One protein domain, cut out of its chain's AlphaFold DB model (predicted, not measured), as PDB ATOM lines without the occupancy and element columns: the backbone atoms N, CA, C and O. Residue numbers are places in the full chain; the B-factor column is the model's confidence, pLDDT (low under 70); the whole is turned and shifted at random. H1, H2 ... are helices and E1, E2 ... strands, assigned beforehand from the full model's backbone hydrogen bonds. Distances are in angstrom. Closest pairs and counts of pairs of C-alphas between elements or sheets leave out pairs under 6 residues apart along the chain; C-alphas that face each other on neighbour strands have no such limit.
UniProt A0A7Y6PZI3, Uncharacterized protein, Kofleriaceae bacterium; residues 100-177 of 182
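What this domain is: This is residues 100 to 177 of the 182 residues of an uncharacterized protein of Kofleriaceae bacterium (UniProt A0A7Y6PZI3). A strongly twisted sheet of six strands curls round one helix, H1, which packs in the hollow of the sheet with strands from E1 to E6 within reach. The hairpin E1 and E2 with E3 makes one wing of the sheet and the hairpin E5 and E6 the other, joined by E4, and H1 is on one face, giving two layers. The printed part has 78 residues, with one named helix and six named strands in the order E1 E2 E3 E4 H1 E5 E6; the sheet is mixed, in the order E1, E2, E3, E4, E5, E6, and the class is mixed, helices and strands. The whole is compact, with a radius of gyration of the C-alphas of 12.2 A and spans of 37 by 28 by 28 A.

Where its parts are: E1 is residues 100 to 103, 10.0 A long, and begins at C-alpha 100 at (160.305, 113.327, 8.192). E2 is residues 106 to 111, 16.5 A. E3, residues 115 to 122, is the longest strand at 20.6 A and bends by 51 degrees at residue 118. E4 is residues 128 to 132, 12.8 A. H1 is residues 141 to 152, 15.9 A, with C-alpha 141 at (159.137, 124.289, 22.337). E5 is residues 163 to 168, 15.5 A, and E6 is residues 171 to 176, 15.8 A, ending at C-alpha 176 at (162.712, 129.723, 9.655).

How they stand to each other: E1 to E4 form a meander, each strand the antiparallel neighbour of the one before. In the hairpin E1 and E2, N 101 and O 108 are 2.8 A apart, within hydrogen-bond range. In the hairpin E2 and E3, N 109 and O 118 are 2.8 A apart, and in the hairpin E3 and E4, N 121 and O 129 are 3.0 A apart. E4 and E5 are parallel at 45 degrees, with N 130 and O 167 2.9 A apart. E4, H1 and E5 form a strand-helix-strand unit, two parallel neighbour strands with a helix between, and its crossover is right-handed. In the hairpin E5 and E6, antiparallel at 154 degrees, N 166 and O 173 are 2.9 A apart. E1 and E6 are the edge strands and are apart. H1 is on the sheet: its closest C-alphas to E1 are those of Ala 151 and Val 100, 5.8 A apart, and to E6 those of Leu 145 and Leu 175, 7.1 A apart. Every O i to N i+4 pair of H1 is within hydrogen-bond range.

The domain as a whole: The two C-alphas farthest apart are those of Arg 135 and Gly 159, at 37.1 A. The printed part has no cut and no long link. The mean pLDDT of the printed part is 92.6, and no printed residue is under 70.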
ATOM      1  N   VAL A 100     161.740 113.600   8.182       95.81
ATOM      2  CA  VAL A 100     160.305 113.327   8.192       95.81
ATOM      3  C   VAL A 100     160.058 111.974   7.528       95.81
ATOM      4  O   VAL A 100     160.477 111.749   6.395       95.81
ATOM      5  N   LEU A 101     159.382 111.084   8.243       92.44
ATOM      6  CA  LEU A 101     158.840 109.828   7.746       92.44
ATOM      7  C   LEU A 101     157.345 110.025   7.514       92.44
ATOM      8  O   LEU A 101     156.627 110.364   8.449       92.44
ATOM      9  N   THR A 102     156.875 109.804   6.291       91.62
ATOM     10  CA  THR A 102     155.449 109.892   5.953       91.62
ATOM     11  C   THR A 102     154.935 108.514   5.573       91.62
ATOM     12  O   THR A 102     155.550 107.821   4.762       91.62
ATOM     13  N   ASN A 103     153.814 108.116   6.164       84.88
ATOM     14  CA  ASN A 103     153.082 106.903   5.821       84.88
ATOM     15  C   ASN A 103     151.572 107.188   5.787       84.88
ATOM     16  O   ASN A 103     151.133 108.312   6.033       84.88
ATOM     17  N   ASP A 104     150.776 106.157   5.513       82.00
ATOM     18  CA  ASP A 104     149.315 106.269   5.416       82.00
ATOM     19  C   ASP A 104     148.641 106.693   6.736       82.00
ATOM     20  O   ASP A 104     147.480 107.089   6.741       82.00
ATOM     21  N   SER A 105     149.353 106.605   7.866       76.94
ATOM     22  CA  SER A 105     148.860 106.961   9.204       76.94
ATOM     23  C   SER A 105     149.272 108.362   9.660       76.94
ATOM     24  O   SER A 105     148.775 108.820  10.684       76.94
ATOM     25  N   GLY A 106     150.160 109.050   8.934       85.06
ATOM     26  CA  GLY A 106     150.608 110.395   9.287       85.06
ATOM     27  C   GLY A 106     152.073 110.665   8.960       85.06
ATOM     28  O   GLY A 106     152.734 109.925   8.228       85.06
ATOM     29  N   SER A 107     152.585 111.774   9.495       94.19
ATOM     30  CA  SER A 107     153.996 112.143   9.385       94.19
ATOM     31  C   SER A 107     154.655 112.157  10.758       94.19
ATOM     32  O   SER A 107     154.110 112.700  11.711       94.19
ATOM     33  N   LEU A 108     155.851 111.592  10.858       95.94
ATOM     34  CA  LEU A 108     156.654 111.552  12.076       95.94
ATOM     35  C   LEU A 108     158.011 112.196  11.807       95.94
ATOM     36  O   LEU A 108     158.590 112.011  10.740       95.94
ATOM     37  N   VAL A 109     158.562 112.906  12.785       97.12
ATOM     38  CA  VAL A 109     159.979 113.268  12.798       97.12
ATOM     39  C   VAL A 109     160.733 112.221  13.593       97.12
ATOM     40  O   VAL A 109     160.465 112.031  14.782       97.12
ATOM     41  N   ALA A 110     161.701 111.577  12.949       96.69
ATOM     42  CA  ALA A 110     162.598 110.630  13.591       96.69
ATOM     43  C   ALA A 110     163.996 111.230  13.752       96.69
ATOM     44  O   ALA A 110     164.501 111.871  12.832       96.69
ATOM     45  N   CYS A 111     164.619 111.012  14.911       96.38
ATOM     46  CA  CYS A 111     166.038 111.283  15.143       96.38
ATOM     47  C   CYS A 111     166.856 109.986  15.014       96.38
ATOM     48  O   CYS A 111     166.325 108.906  15.308       96.38
ATOM     49  N   PRO A 112     168.139 110.070  14.612       92.00
ATOM     50  CA  PRO A 112     169.043 108.921  14.636       92.00
ATOM     51  C   PRO A 112     169.093 108.284  16.026       92.00
ATOM     52  O   PRO A 112     168.983 108.989  17.028       92.00
ATOM     53  N   ASP A 113     169.206 106.957  16.072       89.50
ATOM     54  CA  ASP A 113     169.372 106.134  17.284       89.50
ATOM     55  C   ASP A 113     168.225 106.180  18.322       89.50
ATOM     56  O   ASP A 113     168.159 105.334  19.211       89.50
ATOM     57  N   ILE A 114     167.269 107.104  18.181       94.25
ATOM     58  CA  ILE A 114     166.104 107.283  19.068       94.25
ATOM     59  C   ILE A 114     164.781 106.888  18.398       94.25
ATOM     60  O   ILE A 114     163.834 106.458  19.074       94.25
ATOM     61  N   GLY A 115     164.698 107.043  17.074       94.31
ATOM     62  CA  GLY A 115     163.472 106.849  16.304       94.31
ATOM     63  C   GLY A 115     162.542 108.061  16.382       94.31
ATOM     64  O   GLY A 115     163.002 109.201  16.448       94.31
ATOM     65  N   ALA A 116     161.230 107.825  16.340       95.06
ATOM     66  CA  ALA A 116     160.221 108.885  16.328       95.06
ATOM     67  C   ALA A 116     160.246 109.732  17.615       95.06
ATOM     68  O   ALA A 116     160.195 109.195  18.721       95.06
ATOM     69  N   VAL A 117     160.311 111.056  17.463       96.56
ATOM     70  CA  VAL A 117     160.343 112.027  18.574       96.56
ATOM     71  C   VAL A 117     159.213 113.051  18.507       96.56
ATOM     72  O   VAL A 117     158.816 113.581  19.544       96.56
ATOM     73  N   LEU A 118     158.688 113.325  17.309       97.00
ATOM     74  CA  LEU A 118     157.525 114.182  17.095       97.00
ATOM     75  C   LEU A 118     156.587 113.525  16.083       97.00
ATOM     76  O   LEU A 118     157.041 112.977  15.083       97.00
ATOM     77  N   GLU A 119     155.293 113.654  16.305       96.50
ATOM     78  CA  GLU A 119     154.248 113.456  15.313       96.50
ATOM     79  C   GLU A 119     153.855 114.807  14.710       96.50
ATOM     80  O   GLU A 119     153.844 115.828  15.405       96.50
ATOM     81  N   LEU A 120     153.578 114.813  13.406       96.00
ATOM     82  CA  LEU A 120     153.200 115.986  12.634       96.00
ATOM     83  C   LEU A 120     151.858 115.780  11.949       96.00
ATOM     84  O   LEU A 120     151.689 114.861  11.145       96.00
ATOM     85  N   LEU A 121     150.959 116.727  12.188       94.25
ATOM     86  CA  LEU A 121     149.715 116.880  11.450       94.25
ATOM     87  C   LEU A 121     149.745 118.203  10.690       94.25
ATOM     88  O   LEU A 121     150.263 119.206  11.181       94.25
ATOM     89  N   VAL A 122     149.207 118.208   9.474       92.38
ATOM     90  CA  VAL A 122     149.005 119.441   8.709       92.38
ATOM     91  C   VAL A 122     147.519 119.731   8.707       92.38
ATOM     92  O   VAL A 122     146.747 118.936   8.178       92.38
ATOM     93  N   ASN A 123     147.115 120.848   9.307       90.19
ATOM     94  CA  ASN A 123     145.712 121.246   9.282       90.19
ATOM     95  C   ASN A 123     145.341 121.967   7.978       90.19
ATOM     96  O   ASN A 123     146.206 122.355   7.187       90.19
ATOM     97  N   ASP A 124     144.045 122.213   7.785       88.94
ATOM     98  CA  ASP A 124     143.494 122.855   6.582       88.94
ATOM     99  C   ASP A 124     144.066 124.259   6.314       88.94
ATOM    100  O   ASP A 124     144.045 124.754   5.188       88.94
ATOM    101  N   ALA A 125     144.616 124.915   7.340       90.81
ATOM    102  CA  ALA A 125     145.268 126.218   7.226       90.81
ATOM    103  C   ALA A 125     146.768 126.124   6.873       90.81
ATOM    104  O   ALA A 125     147.471 127.144   6.898       90.81
ATOM    105  N   GLY A 126     147.272 124.923   6.574       89.56
ATOM    106  CA  GLY A 126     148.673 124.659   6.250       89.56
ATOM    107  C   GLY A 126     149.620 124.853   7.437       89.56
ATOM    108  O   GLY A 126     150.789 125.193   7.239       89.56
ATOM    109  N   VAL A 127     149.126 124.713   8.672       95.19
ATOM    110  CA  VAL A 127     149.948 124.770   9.890       95.19
ATOM    111  C   VAL A 127     150.447 123.373  10.224       95.19
ATOM    112  O   VAL A 127     149.659 122.433  10.244       95.19
ATOM    113  N   LEU A 128     151.745 123.258  10.512       96.00
ATOM    114  CA  LEU A 128     152.348 122.043  11.049       96.00
ATOM    115  C   LEU A 128     152.091 121.980  12.554       96.00
ATOM    116  O   LEU A 128     152.717 122.710  13.324       96.00
ATOM    117  N   GLU A 129     151.179 121.124  12.977       96.75
ATOM    118  CA  GLU A 129     150.938 120.818  14.381       96.75
ATOM    119  C   GLU A 129     151.908 119.723  14.817       96.75
ATOM    120  O   GLU A 129     151.938 118.643  14.229       96.75
ATOM    121  N   ALA A 130     152.740 120.027  15.812       96.94
ATOM    122  CA  ALA A 130     153.772 119.127  16.301       96.94
ATOM    123  C   ALA A 130     153.441 118.616  17.704       96.94
ATOM    124  O   ALA A 130     153.285 119.396  18.651       96.94
ATOM    125  N   PHE A 131     153.412 117.293  17.844       96.56
ATOM    126  CA  PHE A 131     153.108 116.592  19.085       96.56
ATOM    127  C   PHE A 131     154.317 115.754  19.491       96.56
ATOM    128  O   PHE A 131     154.801 114.968  18.685       96.56
ATOM    129  N   PRO A 132     154.865 115.913  20.704       95.62
ATOM    130  CA  PRO A 132     155.964 115.066  21.134       95.62
ATOM    131  C   PRO A 132     155.494 113.632  21.346       95.62
ATOM    132  O   PRO A 132     154.417 113.401  21.898       95.62
ATOM    133  N   ASP A 133     156.345 112.680  20.969       93.38
ATOM    134  CA  ASP A 133     156.188 111.286  21.378       93.38
ATOM    135  C   ASP A 133     156.084 111.197  22.913       93.38
ATOM    136  O   ASP A 133     156.678 112.002  23.639       93.38
ATOM    137  N   GLY A 134     155.336 110.215  23.429       90.00
ATOM    138  CA  GLY A 134     155.044 110.102  24.863       90.00
ATOM    139  C   GLY A 134     156.296 110.047  25.751       90.00
ATOM    140  O   GLY A 134     156.302 110.602  26.855       90.00
ATOM    141  N   ARG A 135     157.399 109.474  25.247       92.06
ATOM    142  CA  ARG A 135     158.698 109.446  25.949       92.06
ATOM    143  C   ARG A 135     159.265 110.848  26.176       92.06
ATOM    144  O   ARG A 135     159.975 111.082  27.148       92.06
ATOM    145  N   PHE A 136     158.895 111.793  25.317       93.38
ATOM    146  CA  PHE A 136     159.323 113.185  25.333       93.38
ATOM    147  C   PHE A 136     158.169 114.145  25.668       93.38
ATOM    148  O   PHE A 136     158.198 115.316  25.292       93.38
ATOM    149  N   HIS A 137     157.161 113.705  26.430       92.00
ATOM    150  CA  HIS A 137     156.008 114.533  26.821       92.00
ATOM    151  C   HIS A 137     156.370 115.819  27.590       92.00
ATOM    152  O   HIS A 137     155.516 116.685  27.764       92.00
ATOM    153  N   ALA A 138     157.602 115.981  28.074       94.69
ATOM    154  CA  ALA A 138     158.091 117.207  28.709       94.69
ATOM    155  C   ALA A 138     158.910 118.102  27.753       94.69
ATOM    156  O   ALA A 138     159.453 119.117  28.187       94.69
ATOM    157  N   MET A 139     159.000 117.749  26.463       97.25
ATOM    158  CA  MET A 139     159.824 118.449  25.476       97.25
ATOM    159  C   MET A 139     159.434 119.941  25.373       97.25
ATOM    160  O   MET A 139     158.263 120.266  25.141       97.25
ATOM    161  N   PRO A 140     160.390 120.868  25.531       97.31
ATOM    162  CA  PRO A 140     160.176 122.302  25.440       97.31
ATOM    163  C   PRO A 140     160.080 122.714  23.973       97.31
ATOM    164  O   PRO A 140     160.690 122.096  23.097       97.31
ATOM    165  N   ILE A 141     159.360 123.806  23.705       97.56
ATOM    166  CA  ILE A 141     159.137 124.289  22.337       97.56
ATOM    167  C   ILE A 141     160.452 124.523  21.580       97.56
ATOM    168  O   ILE A 141     160.565 124.116  20.430       97.56
ATOM    169  N   ALA A 142     161.481 125.097  22.214       97.56
ATOM    170  CA  ALA A 142     162.763 125.332  21.548       97.56
ATOM    171  C   ALA A 142     163.454 124.025  21.118       97.56
ATOM    172  O   ALA A 142     164.000 123.977  20.020       97.56
ATOM    173  N   MET A 143     163.390 122.955  21.923       98.00
ATOM    174  CA  MET A 143     163.914 121.643  21.520       98.00
ATOM    175  C   MET A 143     163.142 121.102  20.313       98.00
ATOM    176  O   MET A 143     163.756 120.734  19.313       98.00
ATOM    177  N   ALA A 144     161.806 121.124  20.376       98.00
ATOM    178  CA  ALA A 144     160.955 120.668  19.279       98.00
ATOM    179  C   ALA A 144     161.250 121.434  17.978       98.00
ATOM    180  O   ALA A 144     161.384 120.834  16.916       98.00
ATOM    181  N   LEU A 145     161.425 122.757  18.054       97.81
ATOM    182  CA  LEU A 145     161.734 123.600  16.898       97.81
ATOM    183  C   LEU A 145     163.147 123.369  16.341       97.81
ATOM    184  O   LEU A 145     163.327 123.454  15.126       97.81
ATOM    185  N   VAL A 146     164.138 123.057  17.183       97.62
ATOM    186  CA  VAL A 146     165.485 122.659  16.727       97.62
ATOM    187  C   VAL A 146     165.412 121.349  15.937       97.62
ATOM    188  O   VAL A 146     165.916 121.292  14.813       97.62
ATOM    189  N   ILE A 147     164.712 120.344  16.474       97.81
ATOM    190  CA  ILE A 147     164.482 119.052  15.811       97.81
ATOM    191  C   ILE A 147     163.738 119.256  14.482       97.81
ATOM    192  O   ILE A 147     164.203 118.809  13.431       97.81
ATOM    193  N   LEU A 148     162.620 119.988  14.502       97.31
ATOM    194  CA  LEU A 148     161.799 120.254  13.317       97.31
ATOM    195  C   LEU A 148     162.564 120.992  12.236       97.31
ATOM    196  O   LEU A 148     162.486 120.624  11.067       97.31
ATOM    197  N   ARG A 149     163.328 122.023  12.609       96.12
ATOM    198  CA  ARG A 149     164.146 122.767  11.651       96.12
ATOM    199  C   ARG A 149     165.088 121.826  10.917       96.12
ATOM    200  O   ARG A 149     165.247 121.962   9.706       96.12
ATOM    201  N   ARG A 150     165.718 120.901  11.644       95.25
ATOM    202  CA  ARG A 150     166.674 119.958  11.067       95.25
ATOM    203  C   ARG A 150     165.991 118.940  10.156       95.25
ATOM    204  O   ARG A 150     166.524 118.666   9.087       95.25
ATOM    205  N   ALA A 151     164.803 118.469  10.534       96.12
ATOM    206  CA  ALA A 151     164.010 117.537   9.735       96.12
ATOM    207  C   ALA A 151     163.447 118.155   8.446       96.12
ATOM    208  O   ALA A 151     163.467 117.517   7.396       96.12
ATOM    209  N   LEU A 152     162.966 119.400   8.505       94.62
ATOM    210  CA  LEU A 152     162.399 120.105   7.348       94.62
ATOM    211  C   LEU A 152     163.478 120.606   6.378       94.62
ATOM    212  O   LEU A 152     163.269 120.633   5.163       94.62
ATOM    213  N   TRP A 153     164.632 121.011   6.913       93.69
ATOM    214  CA  TRP A 153     165.739 121.571   6.141       93.69
ATOM    215  C   TRP A 153     167.079 120.962   6.587       93.69
ATOM    216  O   TRP A 153     167.851 121.605   7.310       93.69
ATOM    217  N   PRO A 154     167.387 119.726   6.141       84.25
ATOM    218  CA  PRO A 154     168.634 119.042   6.495       84.25
ATOM    219  C   PRO A 154     169.870 119.760   5.939       84.25
ATOM    220  O   PRO A 154     170.942 119.713   6.540       84.25
ATOM    221  N   SER A 155     169.707 120.496   4.842       78.94
ATOM    222  CA  SER A 155     170.736 121.350   4.256       78.94
ATOM    223  C   SER A 155     170.153 122.721   3.966       78.94
ATOM    224  O   SER A 155     168.970 122.845   3.642       78.94
ATOM    225  N   ARG A 156     170.995 123.750   4.075       71.75
ATOM    226  CA  ARG A 156     170.602 125.104   3.696       71.75
ATOM    227  C   ARG A 156     170.468 125.186   2.177       71.75
ATOM    228  O   ARG A 156     171.390 124.798   1.465       71.75
ATOM    229  N   ARG A 157     169.343 125.700   1.699       77.06
ATOM    230  CA  ARG A 157     169.075 125.938   0.283       77.06
ATOM    231  C   ARG A 157     169.743 127.233  -0.174       77.06
ATOM    232  O   ARG A 157     169.910 128.180   0.600       77.06
ATOM    233  N   GLU A 158     170.111 127.274  -1.448       71.00
ATOM    234  CA  GLU A 158     170.480 128.518  -2.117       71.00
ATOM    235  C   GLU A 158     169.199 129.279  -2.491       71.00
ATOM    236  O   GLU A 158     168.283 128.703  -3.076       71.00
ATOM    237  N   GLY A 159     169.111 130.563  -2.127       75.88
ATOM    238  CA  GLY A 159     167.969 131.421  -2.459       75.88
ATOM    239  C   GLY A 159     167.172 131.917  -1.251       75.88
ATOM    240  O   GLY A 159     167.741 132.290  -0.220       75.88
ATOM    241  N   GLU A 160     165.849 132.008  -1.414       79.88
ATOM    242  CA  GLU A 160     164.949 132.549  -0.393       79.88
ATOM    243  C   GLU A 160     164.902 131.648   0.848       79.88
ATOM    244  O   GLU A 160     164.782 130.429   0.752       79.88
ATOM    245  N   VAL A 161     164.979 132.266   2.031       85.12
ATOM    246  CA  VAL A 161     164.923 131.554   3.312       85.12
ATOM    247  C   VAL A 161     163.525 130.984   3.511       85.12
ATOM    248  O   VAL A 161     162.572 131.732   3.749       85.12
ATOM    249  N   ALA A 162     163.416 129.657   3.487       91.88
ATOM    250  CA  ALA A 162     162.144 128.991   3.709       91.88
ATOM    251  C   ALA A 162     161.645 129.202   5.150       91.88
ATOM    252  O   ALA A 162     162.418 129.369   6.105       91.88
ATOM    253  N   LYS A 163     160.320 129.194   5.310       95.19
ATOM    254  CA  LYS A 163     159.650 129.265   6.610       95.19
ATOM    255  C   LYS A 163     158.450 128.328   6.646       95.19
ATOM    256  O   LYS A 163     157.783 128.140   5.635       95.19
ATOM    257  N   ALA A 164     158.160 127.800   7.824       95.75
ATOM    258  CA  ALA A 164     157.003 126.965   8.101       95.75
ATOM    259  C   ALA A 164     156.240 127.550   9.288       95.75
ATOM    260  O   ALA A 164     156.839 128.085  10.226       95.75
ATOM    261  N   ARG A 165     154.912 127.475   9.240       97.50
ATOM    262  CA  ARG A 165     154.069 127.839  10.375       97.50
ATOM    263  C   ARG A 165     153.905 126.594  11.235       97.50
ATOM    264  O   ARG A 165     153.414 125.587  10.739       97.50
ATOM    265  N   VAL A 166     154.346 126.673  12.483       97.81
ATOM    266  CA  VAL A 166     154.356 125.545  13.418       97.81
ATOM    267  C   VAL A 166     153.482 125.887  14.610       97.81
ATOM    268  O   VAL A 166     153.556 126.999  15.135       97.81
ATOM    269  N   GLU A 167     152.671 124.936  15.045       97.81
ATOM    270  CA  GLU A 167     151.952 124.988  16.306       97.81
ATOM    271  C   GLU A 167     152.467 123.894  17.239       97.81
ATOM    272  O   GLU A 167     152.579 122.732  16.861       97.81
ATOM    273  N   TYR A 168     152.810 124.282  18.463       97.44
ATOM    274  CA  TYR A 168     153.287 123.382  19.501       97.44
ATOM    275  C   TYR A 168     152.600 123.740  20.816       97.44
ATOM    276  O   TYR A 168     152.781 124.844  21.337       97.44
ATOM    277  N   ARG A 169     151.791 122.816  21.349       94.62
ATOM    278  CA  ARG A 169     151.013 122.994  22.596       94.62
ATOM    279  C   ARG A 169     150.194 124.291  22.625       94.62
ATOM    280  O   ARG A 169     150.247 125.050  23.590       94.62
ATOM    281  N   GLY A 170     149.479 124.567  21.535       93.25
ATOM    282  CA  GLY A 170     148.638 125.757  21.387       93.25
ATOM    283  C   GLY A 170     149.402 127.061  21.138       93.25
ATOM    284  O   GLY A 170     148.781 128.103  20.927       93.25
ATOM    285  N   ARG A 171     150.743 127.041  21.120       95.88
ATOM    286  CA  ARG A 171     151.547 128.196  20.720       95.88
ATOM    287  C   ARG A 171     151.963 128.079  19.264       95.88
ATOM    288  O   ARG A 171     152.586 127.102  18.860       95.88
ATOM    289  N   ARG A 172     151.674 129.126  18.496       96.75
ATOM    290  CA  ARG A 172     151.956 129.205  17.064       96.75
ATOM    291  C   ARG A 172     153.137 130.127  16.781       96.75
ATOM    292  O   ARG A 172     153.177 131.240  17.295       96.75
ATOM    293  N   VAL A 173     154.069 129.672  15.947       96.75
ATOM    294  CA  VAL A 173     155.279 130.411  15.558       96.75
ATOM    295  C   VAL A 173     155.585 130.240  14.071       96.75
ATOM    296  O   VAL A 173     155.174 129.273  13.426       96.75
ATOM    297  N   TRP A 174     156.358 131.167  13.517       96.75
ATOM    298  CA  TRP A 174     157.023 131.000  12.229       96.75
ATOM    299  C   TRP A 174     158.433 130.468  12.429       96.75
ATOM    300  O   TRP A 174     159.329 131.223  12.802       96.75
ATOM    301  N   LEU A 175     158.653 129.194  12.122       96.88
ATOM    302  CA  LEU A 175     159.979 128.592  12.106       96.88
ATOM    303  C   LEU A 175     160.675 128.894  10.778       96.88
ATOM    304  O   LEU A 175     160.124 128.635   9.709       96.88
ATOM    305  N   ARG A 176     161.890 129.436  10.836       94.38
ATOM    306  CA  ARG A 176     162.712 129.723   9.655       94.38
ATOM    307  C   ARG A 176     163.751 128.634   9.447       94.38
ATOM    308  O   ARG A 176     164.291 128.094  10.408       94.38
ATOM    309  N   GLU A 177     164.143 128.420   8.202       92.62
ATOM    310  CA  GLU A 177     165.235 127.520   7.818       92.62
ATOM    311  C   GLU A 177     166.574 127.862   8.492       92.62
ATOM    312  O   GLU A 177     167.370 126.982   8.833       92.62
TER     313      GLU A 177